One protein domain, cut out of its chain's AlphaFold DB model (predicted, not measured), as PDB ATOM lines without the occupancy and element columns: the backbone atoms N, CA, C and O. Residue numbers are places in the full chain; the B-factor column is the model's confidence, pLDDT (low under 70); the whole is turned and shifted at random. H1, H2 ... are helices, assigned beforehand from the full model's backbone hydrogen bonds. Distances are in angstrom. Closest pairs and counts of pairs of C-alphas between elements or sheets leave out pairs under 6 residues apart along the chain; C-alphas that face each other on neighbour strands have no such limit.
ATOM      1  N   ALA A   2       0.310  -8.299  31.575       34.69
ATOM      2  CA  ALA A   2      -0.817  -9.204  31.775       34.69
ATOM      3  C   ALA A   2      -0.558 -10.050  33.029       34.69
ATOM      4  O   ALA A   2       0.341 -10.890  33.038       34.69
ATOM      5  N   TYR A   3      -1.312  -9.801  34.096       40.97
ATOM      6  CA  TYR A   3      -1.323 -10.661  35.272       40.97
ATOM      7  C   TYR A   3      -2.017 -11.969  34.883       40.97
ATOM      8  O   TYR A   3      -3.241 -12.043  34.822       40.97
ATOM      9  N   SER A   4      -1.241 -13.000  34.539       41.00
ATOM     10  CA  SER A   4      -1.777 -14.348  34.378       41.00
ATOM     11  C   SER A   4      -2.145 -14.875  35.765       41.00
ATOM     12  O   SER A   4      -1.268 -15.304  36.520       41.00
ATOM     13  N   ASN A   5      -3.426 -14.831  36.120       51.56
ATOM     14  CA  ASN A   5      -3.946 -15.532  37.289       51.56
ATOM     15  C   ASN A   5      -3.974 -17.024  36.957       51.56
ATOM     16  O   ASN A   5      -4.982 -17.550  36.505       51.56
ATOM     17  N   VAL A   6      -2.831 -17.692  37.100       54.78
ATOM     18  CA  VAL A   6      -2.645 -19.089  36.673       54.78
ATOM     19  C   VAL A   6      -3.468 -20.100  37.488       54.78
ATOM     20  O   VAL A   6      -3.482 -21.286  37.165       54.78
ATOM     21  N   ALA A   7      -4.189 -19.647  38.516       58.16
ATOM     22  CA  ALA A   7      -5.029 -20.484  39.354       58.16
ATOM     23  C   ALA A   7      -6.323 -19.781  39.800       58.16
ATOM     24  O   ALA A   7      -6.405 -18.553  39.852       58.16
ATOM     25  N   SER A   8      -7.341 -20.598  40.077       56.78
ATOM     26  CA  SER A   8      -8.724 -20.196  40.343       56.78
ATOM     27  C   SER A   8      -8.902 -19.333  41.591       56.78
ATOM     28  O   SER A   8      -8.510 -19.721  42.692       56.78
ATOM     29  N   PHE A   9      -9.615 -18.219  41.422       59.91
ATOM     30  CA  PHE A   9     -10.421 -17.631  42.484       59.91
ATOM     31  C   PHE A   9     -11.767 -18.357  42.469       59.91
ATOM     32  O   PHE A   9     -12.452 -18.335  41.451       59.91
ATOM     33  N   LEU A  10     -12.177 -18.975  43.581       57.34
ATOM     34  CA  LEU A  10     -13.431 -19.748  43.661       57.34
ATOM     35  C   LEU A  10     -14.680 -18.979  43.183       57.34
ATOM     36  O   LEU A  10     -15.679 -19.601  42.832       57.34
ATOM     37  N   PHE A  11     -14.627 -17.644  43.158       57.78
ATOM     38  CA  PHE A  11     -15.723 -16.779  42.719       57.78
ATOM     39  C   PHE A  11     -15.717 -16.456  41.206       57.78
ATOM     40  O   PHE A  11     -16.734 -15.995  40.688       57.78
ATOM     41  N   GLU A  12     -14.621 -16.716  40.482       62.47
ATOM     42  CA  GLU A  12     -14.466 -16.352  39.063       62.47
ATOM     43  C   GLU A  12     -13.935 -17.511  38.186       62.47
ATOM     44  O   GLU A  12     -12.943 -17.359  37.467       62.47
ATOM     45  N   PRO A  13     -14.585 -18.693  38.186       58.84
ATOM     46  CA  PRO A  13     -14.141 -19.838  37.382       58.84
ATOM     47  C   PRO A  13     -14.264 -19.616  35.862       58.84
ATOM     48  O   PRO A  13     -13.776 -20.429  35.085       58.84
ATOM     49  N   TYR A  14     -14.928 -18.539  35.434       63.88
ATOM     50  CA  TYR A  14     -15.165 -18.176  34.032       63.88
ATOM     51  C   TYR A  14     -14.101 -17.231  33.450       63.88
ATOM     52  O   TYR A  14     -14.159 -16.900  32.265       63.88
ATOM     53  N   SER A  15     -13.135 -16.780  34.255       69.38
ATOM     54  CA  SER A  15     -12.057 -15.913  33.781       69.38
ATOM     55  C   SER A  15     -11.125 -16.679  32.841       69.38
ATOM     56  O   SER A  15     -10.632 -17.749  33.192       69.38
ATOM     57  N   ALA A  16     -10.819 -16.125  31.664       65.56
ATOM     58  CA  ALA A  16     -10.025 -16.803  30.629       65.56
ATOM     59  C   ALA A  16      -8.599 -17.210  31.074       65.56
ATOM     60  O   ALA A  16      -7.961 -18.032  30.420       65.56
ATOM     61  N   GLY A  17      -8.088 -16.643  32.175       66.31
ATOM     62  CA  GLY A  17      -6.796 -17.014  32.765       66.31
ATOM     63  C   GLY A  17      -6.848 -18.211  33.723       66.31
ATOM     64  O   GLY A  17      -5.811 -18.820  33.990       66.31
ATOM     65  N   VAL A  18      -8.032 -18.577  34.216       68.25
ATOM     66  CA  VAL A  18      -8.211 -19.632  35.218       68.25
ATOM     67  C   VAL A  18      -8.348 -20.978  34.517       68.25
ATOM     68  O   VAL A  18      -9.383 -21.309  33.952       68.25
ATOM     69  N   THR A  19      -7.290 -21.784  34.570       69.31
ATOM     70  CA  THR A  19      -7.273 -23.114  33.928       69.31
ATOM     71  C   THR A  19      -7.360 -24.273  34.918       69.31
ATOM     72  O   THR A  19      -7.564 -25.415  34.508       69.31
ATOM     73  N   ARG A  20      -7.173 -24.009  36.218       74.38
ATOM     74  CA  ARG A  20      -7.146 -25.018  37.287       74.38
ATOM     75  C   ARG A  20      -7.310 -24.391  38.672       74.38
ATOM     76  O   ARG A  20      -7.118 -23.187  38.842       74.38
ATOM     77  N   PHE A  21      -7.619 -25.216  39.670       80.31
ATOM     78  CA  PHE A  21      -7.526 -24.830  41.081       80.31
ATOM     79  C   PHE A  21      -6.064 -24.725  41.535       80.31
ATOM     80  O   PHE A  21      -5.204 -25.440  41.015       80.31
ATOM     81  N   CYS A  22      -5.795 -23.870  42.529       85.31
ATOM     82  CA  CYS A  22      -4.603 -24.044  43.357       85.31
ATOM     83  C   CYS A  22      -4.691 -25.380  44.105       85.31
ATOM     84  O   CYS A  22      -5.787 -25.814  44.474       85.31
ATOM     85  N   ASP A  23      -3.546 -26.001  44.367       89.19
ATOM     86  CA  ASP A  23      -3.473 -27.301  45.038       89.19
ATOM     87  C   ASP A  23      -2.361 -27.305  46.099       89.19
ATOM     88  O   ASP A  23      -1.628 -26.325  46.282       89.19
ATOM     89  N   ALA A  24      -2.251 -28.420  46.811       89.75
ATOM     90  CA  ALA A  24      -1.217 -28.669  47.794       89.75
ATOM     91  C   ALA A  24       0.187 -28.530  47.197       89.75
ATOM     92  O   ALA A  24       0.434 -28.925  46.056       89.75
ATOM     93  N   ASP A  25       1.141 -28.085  48.012       89.31
ATOM     94  CA  ASP A  25       2.531 -27.860  47.591       89.31
ATOM     95  C   ASP A  25       3.175 -29.094  46.940       89.31
ATOM     96  O   ASP A  25       3.966 -28.969  46.011       89.31
ATOM     97  N   PHE A  26       2.798 -30.296  47.386       88.75
ATOM     98  CA  PHE A  26       3.310 -31.564  46.860       88.75
ATOM     99  C   PHE A  26       2.650 -32.008  45.542       88.75
ATOM    100  O   PHE A  26       3.091 -32.982  44.932       88.75
ATOM    101  N   LYS A  27       1.581 -31.333  45.102       90.12
ATOM    102  CA  LYS A  27       0.868 -31.610  43.844       90.12
ATOM    103  C   LYS A  27       1.236 -30.657  42.714       90.12
ATOM    104  O   LYS A  27       0.924 -30.956  41.562       90.12
ATOM    105  N   VAL A  28       1.896 -29.537  43.007       86.50
ATOM    106  CA  VAL A  28       2.212 -28.506  42.012       86.50
ATOM    107  C   VAL A  28       3.705 -28.208  41.955       86.50
ATOM    108  O   VAL A  28       4.362 -27.984  42.967       86.50
ATOM    109  N   SER A  29       4.249 -28.176  40.740       86.75
ATOM    110  CA  SER A  29       5.654 -27.832  40.500       86.75
ATOM    111  C   SER A  29       5.890 -26.321  40.461       86.75
ATOM    112  O   SER A  29       6.913 -25.844  40.942       86.75
ATOM    113  N   ASP A  30       4.939 -25.561  39.917       86.50
ATOM    114  CA  ASP A  30       5.015 -24.103  39.826       86.50
ATOM    115  C   ASP A  30       4.407 -23.457  41.089       86.50
ATOM    116  O   ASP A  30       3.212 -23.648  41.348       86.50
ATOM    117  N   PRO A  31       5.192 -22.672  41.858       85.06
ATOM    118  CA  PRO A  31       4.744 -22.020  43.088       85.06
ATOM    119  C   PRO A  31       3.495 -21.154  42.940       85.06
ATOM    120  O   PRO A  31       2.755 -20.988  43.902       85.06
ATOM    121  N   ARG A  32       3.225 -20.625  41.742       81.44
ATOM    122  CA  ARG A  32       2.049 -19.786  41.478       81.44
ATOM    123  C   ARG A  32       0.725 -20.555  41.531       81.44
ATOM    124  O   ARG A  32      -0.326 -19.932  41.601       81.44
ATOM    125  N   HIS A  33       0.767 -21.889  41.503       82.50
ATOM    126  CA  HIS A  33      -0.407 -22.755  41.668       82.50
ATOM    127  C   HIS A  33      -0.540 -23.317  43.087       82.50
ATOM    128  O   HIS A  33      -1.399 -24.166  43.331       82.50
ATOM    129  N   ARG A  34       0.327 -22.904  44.017       88.00
ATOM    130  CA  ARG A  34       0.231 -23.344  45.408       88.00
ATOM    131  C   ARG A  34      -0.943 -22.660  46.078       88.00
ATOM    132  O   ARG A  34      -1.209 -21.475  45.873       88.00
ATOM    133  N   HIS A  35      -1.660 -23.430  46.876       88.94
ATOM    134  CA  HIS A  35      -2.737 -22.913  47.700       88.94
ATOM    135  C   HIS A  35      -2.200 -22.001  48.805       88.94
ATOM    136  O   HIS A  35      -1.266 -22.362  49.520       88.94
ATOM    137  N   ASN A  36      -2.813 -20.827  48.966       88.88
ATOM    138  CA  ASN A  36      -2.483 -19.918  50.058       88.88
ATOM    139  C   ASN A  36      -3.214 -20.353  51.337       88.88
ATOM    140  O   ASN A  36      -4.375 -20.000  51.565       88.88
ATOM    141  N   LYS A  37      -2.509 -21.117  52.172       89.62
ATOM    142  CA  LYS A  37      -2.993 -21.643  53.458       89.62
ATOM    143  C   LYS A  37      -3.260 -20.546  54.494       89.62
ATOM    144  O   LYS A  37      -4.107 -20.734  55.360       89.62
ATOM    145  N   ASP A  38      -2.598 -19.399  54.351       87.88
ATOM    146  CA  ASP A  38      -2.662 -18.278  55.294       87.88
ATOM    147  C   ASP A  38      -3.746 -17.251  54.927       87.88
ATOM    148  O   ASP A  38      -3.969 -16.282  55.650       87.88
ATOM    149  N   ALA A  39      -4.432 -17.433  53.794       85.88
ATOM    150  CA  ALA A  39      -5.512 -16.540  53.397       85.88
ATOM    151  C   ALA A  39      -6.707 -16.649  54.363       85.88
ATOM    152  O   ALA A  39      -7.208 -17.747  54.617       85.88
ATOM    153  N   ASP A  40      -7.213 -15.505  54.829       84.94
ATOM    154  CA  ASP A  40      -8.415 -15.427  55.666       84.94
ATOM    155  C   ASP A  40      -9.680 -15.624  54.816       84.94
ATOM    156  O   ASP A  40     -10.302 -14.681  54.325       84.94
ATOM    157  N   ASN A  41     -10.019 -16.885  54.553       80.81
ATOM    158  CA  ASN A  41     -11.210 -17.264  53.804       80.81
ATOM    159  C   ASN A  41     -11.940 -18.440  54.466       80.81
ATOM    160  O   ASN A  41     -11.375 -19.207  55.251       80.81
ATOM    161  N   LEU A  42     -13.224 -18.590  54.126       87.25
ATOM    162  CA  LEU A  42     -14.087 -19.618  54.714       87.25
ATOM    163  C   LEU A  42     -13.572 -21.038  54.439       87.25
ATOM    164  O   LEU A  42     -13.653 -21.882  55.325       87.25
ATOM    165  N   LEU A  43     -13.006 -21.295  53.253       85.44
ATOM    166  CA  LEU A  43     -12.439 -22.603  52.920       85.44
ATOM    167  C   LEU A  43     -11.314 -22.968  53.899       85.44
ATOM    168  O   LEU A  43     -11.362 -24.026  54.513       85.44
ATOM    169  N   ASN A  44     -10.341 -22.083  54.111       89.88
ATOM    170  CA  ASN A  44      -9.235 -22.335  55.032       89.88
ATOM    171  C   ASN A  44      -9.730 -22.536  56.468       89.88
ATOM    172  O   ASN A  44      -9.279 -23.461  57.146       89.88
ATOM    173  N   LYS A  45     -10.701 -21.721  56.897       92.44
ATOM    174  CA  LYS A  45     -11.285 -21.783  58.240       92.44
ATOM    175  C   LYS A  45     -12.023 -23.094  58.520       92.44
ATOM    176  O   LYS A  45     -11.925 -23.611  59.628       92.44
ATOM    177  N   PHE A  46     -12.763 -23.621  57.546       93.44
ATOM    178  CA  PHE A  46     -13.605 -24.808  57.732       93.44
ATOM    179  C   PHE A  46     -12.989 -26.107  57.202       93.44
ATOM    180  O   PHE A  46     -13.462 -27.187  57.546       93.44
ATOM    181  N   CYS A  47     -11.925 -26.031  56.399       90.94
ATOM    182  CA  CYS A  47     -11.280 -27.193  55.785       90.94
ATOM    183  C   CYS A  47      -9.809 -27.352  56.200       90.94
ATOM    184  O   CYS A  47      -9.028 -27.935  55.453       90.94
ATOM    185  N   ASN A  48      -9.422 -26.870  57.387       93.81
ATOM    186  CA  ASN A  48      -8.070 -27.020  57.948       93.81
ATOM    187  C   ASN A  48      -6.962 -26.531  56.997       93.81
ATOM    188  O   ASN A  48      -5.971 -27.227  56.779       93.81
ATOM    189  N   ALA A  49      -7.166 -25.359  56.388       91.81
ATOM    190  CA  ALA A  49      -6.259 -24.756  55.405       91.81
ATOM    191  C   ALA A  49      -5.958 -25.620  54.161       91.81
ATOM    192  O   ALA A  49      -4.997 -25.356  53.437       91.81
ATOM    193  N   ARG A  50      -6.772 -26.644  53.881       91.75
ATOM    194  CA  ARG A  50      -6.649 -27.462  52.667       91.75
ATOM    195  C   ARG A  50      -7.178 -26.705  51.456       91.75
ATOM    196  O   ARG A  50      -8.155 -25.961  51.542       91.75
ATOM    197  N   SER A  51      -6.549 -26.939  50.311       89.38
ATOM    198  CA  SER A  51      -7.021 -26.421  49.030       89.38
ATOM    199  C   SER A  51      -8.351 -27.057  48.621       89.38
ATOM    200  O   SER A  51      -8.665 -28.187  49.001       89.38
ATOM    201  N   ALA A  52      -9.123 -26.365  47.779       86.94
ATOM    202  CA  ALA A  52     -10.358 -26.922  47.224       86.94
ATOM    203  C   ALA A  52     -10.088 -28.223  46.445       86.94
ATOM    204  O   ALA A  52     -10.876 -29.162  46.517       86.94
ATOM    205  N   ALA A  53      -8.945 -28.300  45.754       87.38
ATOM    206  CA  ALA A  53      -8.518 -29.493  45.033       87.38
ATOM    207  C   ALA A  53      -8.264 -30.689  45.967       87.38
ATOM    208  O   ALA A  53      -8.683 -31.798  45.645       87.38
ATOM    209  N   GLU A  54      -7.633 -30.483  47.129       90.25
ATOM    210  CA  GLU A  54      -7.468 -31.526  48.155       90.25
ATOM    211  C   GLU A  54      -8.806 -31.972  48.738       90.25
ATOM    212  O   GLU A  54      -9.053 -33.169  48.858       90.25
ATOM    213  N   VAL A  55      -9.677 -31.020  49.081       90.38
ATOM    214  CA  VAL A  55     -10.988 -31.328  49.664       90.38
ATOM    215  C   VAL A  55     -11.821 -32.172  48.704       90.38
ATOM    216  O   VAL A  55     -12.340 -33.200  49.120       90.38
ATOM    217  N   ILE A  56     -11.909 -31.778  47.430       86.81
ATOM    218  CA  ILE A  56     -12.666 -32.508  46.405       86.81
ATOM    219  C   ILE A  56     -12.058 -33.892  46.170       86.81
ATOM    220  O   ILE A  56     -12.766 -34.892  46.203       86.81
ATOM    221  N   ARG A  57     -10.742 -33.963  45.947       86.88
ATOM    222  CA  ARG A  57     -10.055 -35.213  45.598       86.88
ATOM    223  C   ARG A  57     -10.151 -36.274  46.691       86.88
ATOM    224  O   ARG A  57     -10.249 -37.452  46.364       86.88
ATOM    225  N   ASP A  58     -10.109 -35.865  47.954       89.12
ATOM    226  CA  ASP A  58     -10.100 -36.795  49.084       89.12
ATOM    227  C   ASP A  58     -11.520 -37.068  49.627       89.12
ATOM    228  O   ASP A  58     -11.673 -37.813  50.596       89.12
ATOM    229  N   HIS A  59     -12.562 -36.462  49.043       88.62
ATOM    230  CA  HIS A  59     -13.951 -36.684  49.446       88.62
ATOM    231  C   HIS A  59     -14.462 -38.043  48.949       88.62
ATOM    232  O   HIS A  59     -14.175 -38.449  47.824       88.62
ATOM    233  N   GLU A  60     -15.256 -38.742  49.766       88.12
ATOM    234  CA  GLU A  60     -15.696 -40.121  49.497       88.12
ATOM    235  C   GLU A  60     -16.437 -40.298  48.164       88.12
ATOM    236  O   GLU A  60     -16.268 -41.325  47.499       88.12
ATOM    237  N   ASP A  61     -17.171 -39.268  47.736       79.69
ATOM    238  CA  ASP A  61     -17.847 -39.210  46.434       79.69
ATOM    239  C   ASP A  61     -16.886 -39.367  45.245       79.69
ATOM    240  O   ASP A  61     -17.289 -39.845  44.186       79.69
ATOM    241  N   PHE A  62     -15.612 -39.001  45.415       78.19
ATOM    242  CA  PHE A  62     -14.568 -39.097  44.392       78.19
ATOM    243  C   PHE A  62     -13.614 -40.279  44.613       78.19
ATOM    244  O   PHE A  62     -12.800 -40.578  43.739       78.19
ATOM    245  N   LEU A  63     -13.722 -40.984  45.747       77.06
ATOM    246  CA  LEU A  63     -12.933 -42.190  46.034       77.06
ATOM    247  C   LEU A  63     -13.513 -43.444  45.370       77.06
ATOM    248  O   LEU A  63     -12.805 -44.435  45.185       77.06
ATOM    249  N   ARG A  64     -14.803 -43.424  45.012       73.25
ATOM    250  CA  ARG A  64     -15.460 -44.537  44.321       73.25
ATOM    251  C   ARG A  64     -15.389 -44.321  42.806       73.25
ATOM    252  O   ARG A  64     -15.797 -43.262  42.335       73.25
ATOM    253  N   PRO A  65     -14.922 -45.304  42.013       64.75
ATOM    254  CA  PRO A  65     -15.005 -45.201  40.563       64.75
ATOM    255  C   PRO A  65     -16.477 -45.072  40.153       64.75
ATOM    256  O   PRO A  65     -17.290 -45.955  40.435       64.75
ATOM    257  N   ILE A  66     -16.821 -43.967  39.488       62.06
ATOM    258  CA  ILE A  66     -18.141 -43.770  38.888       62.06
ATOM    259  C   ILE A  66     -18.241 -44.746  37.708       62.06
ATOM    260  O   ILE A  66     -17.839 -44.437  36.589       62.06
ATOM    261  N   SER A  67     -18.759 -45.948  37.956       59.47
ATOM    262  CA  SER A  67     -18.923 -47.002  36.943       59.47
ATOM    263  C   SER A  67     -19.990 -46.683  35.885       59.47
ATOM    264  O   SER A  67     -20.170 -47.451  34.945       59.47
ATOM    265  N   SER A  68     -20.688 -45.551  36.014       55.06
ATOM    266  CA  SER A  68     -21.847 -45.174  35.198       55.06
ATOM    267  C   SER A  68     -21.703 -43.841  34.463       55.06
ATOM    268  O   SER A  68     -22.686 -43.365  33.891       55.06
ATOM    269  N   ALA A  69     -20.509 -43.235  34.434       53.94
ATOM    270  CA  ALA A  69     -20.265 -42.047  33.623       53.94
ATOM    271  C   ALA A  69     -20.282 -42.435  32.137       53.94
ATOM    272  O   ALA A  69     -19.252 -42.608  31.489       53.94
ATOM    273  N   THR A  70     -21.484 -42.595  31.589       55.91
ATOM    274  CA  THR A  70     -21.681 -42.623  30.149       55.91
ATOM    275  C   THR A  70     -21.274 -41.242  29.672       55.91
ATOM    276  O   THR A  70     -21.954 -40.260  29.967       55.91
ATOM    277  N   ILE A  71     -20.138 -41.147  28.983       57.53
ATOM    278  CA  ILE A  71     -19.777 -39.935  28.257       57.53
ATOM    279  C   ILE A  71     -20.815 -39.808  27.146       57.53
ATOM    280  O   ILE A  71     -20.655 -40.343  26.050       57.53
ATOM    281  N   VAL A  72     -21.930 -39.149  27.447       56.09
ATOM    282  CA  VAL A  72     -22.881 -38.742  26.427       56.09
ATOM    283  C   VAL A  72     -22.166 -37.640  25.667       56.09
ATOM    284  O   VAL A  72     -22.097 -36.501  26.121       56.09
ATOM    285  N   ASN A  73     -21.552 -37.998  24.540       52.72
ATOM    286  CA  ASN A  73     -20.994 -37.042  23.595       52.72
ATOM    287  C   ASN A  73     -22.166 -36.334  22.911       52.72
ATOM    288  O   ASN A  73     -22.541 -36.624  21.775       52.72
ATOM    289  N   SER A  74     -22.836 -35.473  23.664       52.06
ATOM    290  CA  SER A  74     -23.923 -34.664  23.172       52.06
ATOM    291  C   SER A  74     -23.303 -33.541  22.346       52.06
ATOM    292  O   SER A  74     -22.862 -32.515  22.857       52.06
ATOM    293  N   LYS A  75     -23.231 -33.760  21.026       54.97
ATOM    294  CA  LYS A  75     -22.886 -32.731  20.037       54.97
ATOM    295  C   LYS A  75     -23.990 -31.667  19.992       54.97
ATOM    296  O   LYS A  75     -24.763 -31.603  19.040       54.97
ATOM    297  N   PHE A  76     -24.092 -30.842  21.027       52.75
ATOM    298  CA  PHE A  76     -24.920 -29.645  20.990       52.75
ATOM    299  C   PHE A  76     -24.135 -28.533  20.301       52.75
ATOM    300  O   PHE A  76     -23.201 -27.964  20.858       52.75
ATOM    301  N   ASN A  77     -24.521 -28.227  19.064       55.16
ATOM    302  CA  ASN A  77     -24.065 -27.029  18.376       55.16
ATOM    303  C   ASN A  77     -25.005 -25.879  18.744       55.16
ATOM    304  O   ASN A  77     -26.125 -25.800  18.238       55.16
TER     305      ASN A  77
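What this domain is: This is residues 2 to 77 of the 177 residues of the protein "VWFA domain-containing protein" of Macrostomum lignano (UniProt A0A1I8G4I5). Little regular structure: residues 2 to 41, loops with no named element, wind with H1 into a small body, from which residues 56 to 77 stick out as an arm holding H3. The 76 printed residues have three named helices, H1, H2, H3 in chain order, no named strand, and only 15 residues in named elements, class all helix. The whole is loose, radius of gyration of the C-alphas 15.2 A, spanning 40 by 35 by 25 A.

Where its parts are: H1, residues 42 to 46, begins at C-alpha 42 (-14.087, -19.618, 54.714). H2, residues 52 to 57, is 8.5 A from first to last C-alpha. H3, residues 60 to 63, ends at C-alpha 63 (-12.933, -42.190, 46.034).

How they stand to each other: H1 and H2 are close but not clearly touching, their closest C-alphas, Leu 43 and Ala 52, 7.4 A apart. So are H2 and H3, with Ile 56 and Phe 62 at 7.1 A. H1 and H3 are apart. Every O i to N i+4 pair is within hydrogen-bond range in H1 and H2; H3 is too short for one.

The domain as a whole: The printed part has no cut, and both links are tight. The C-alphas farthest apart, Asp 38 and Asn 77, are at 43.6 A. pLDDT is under 70 in residues 2 to 19 and 65 to 77.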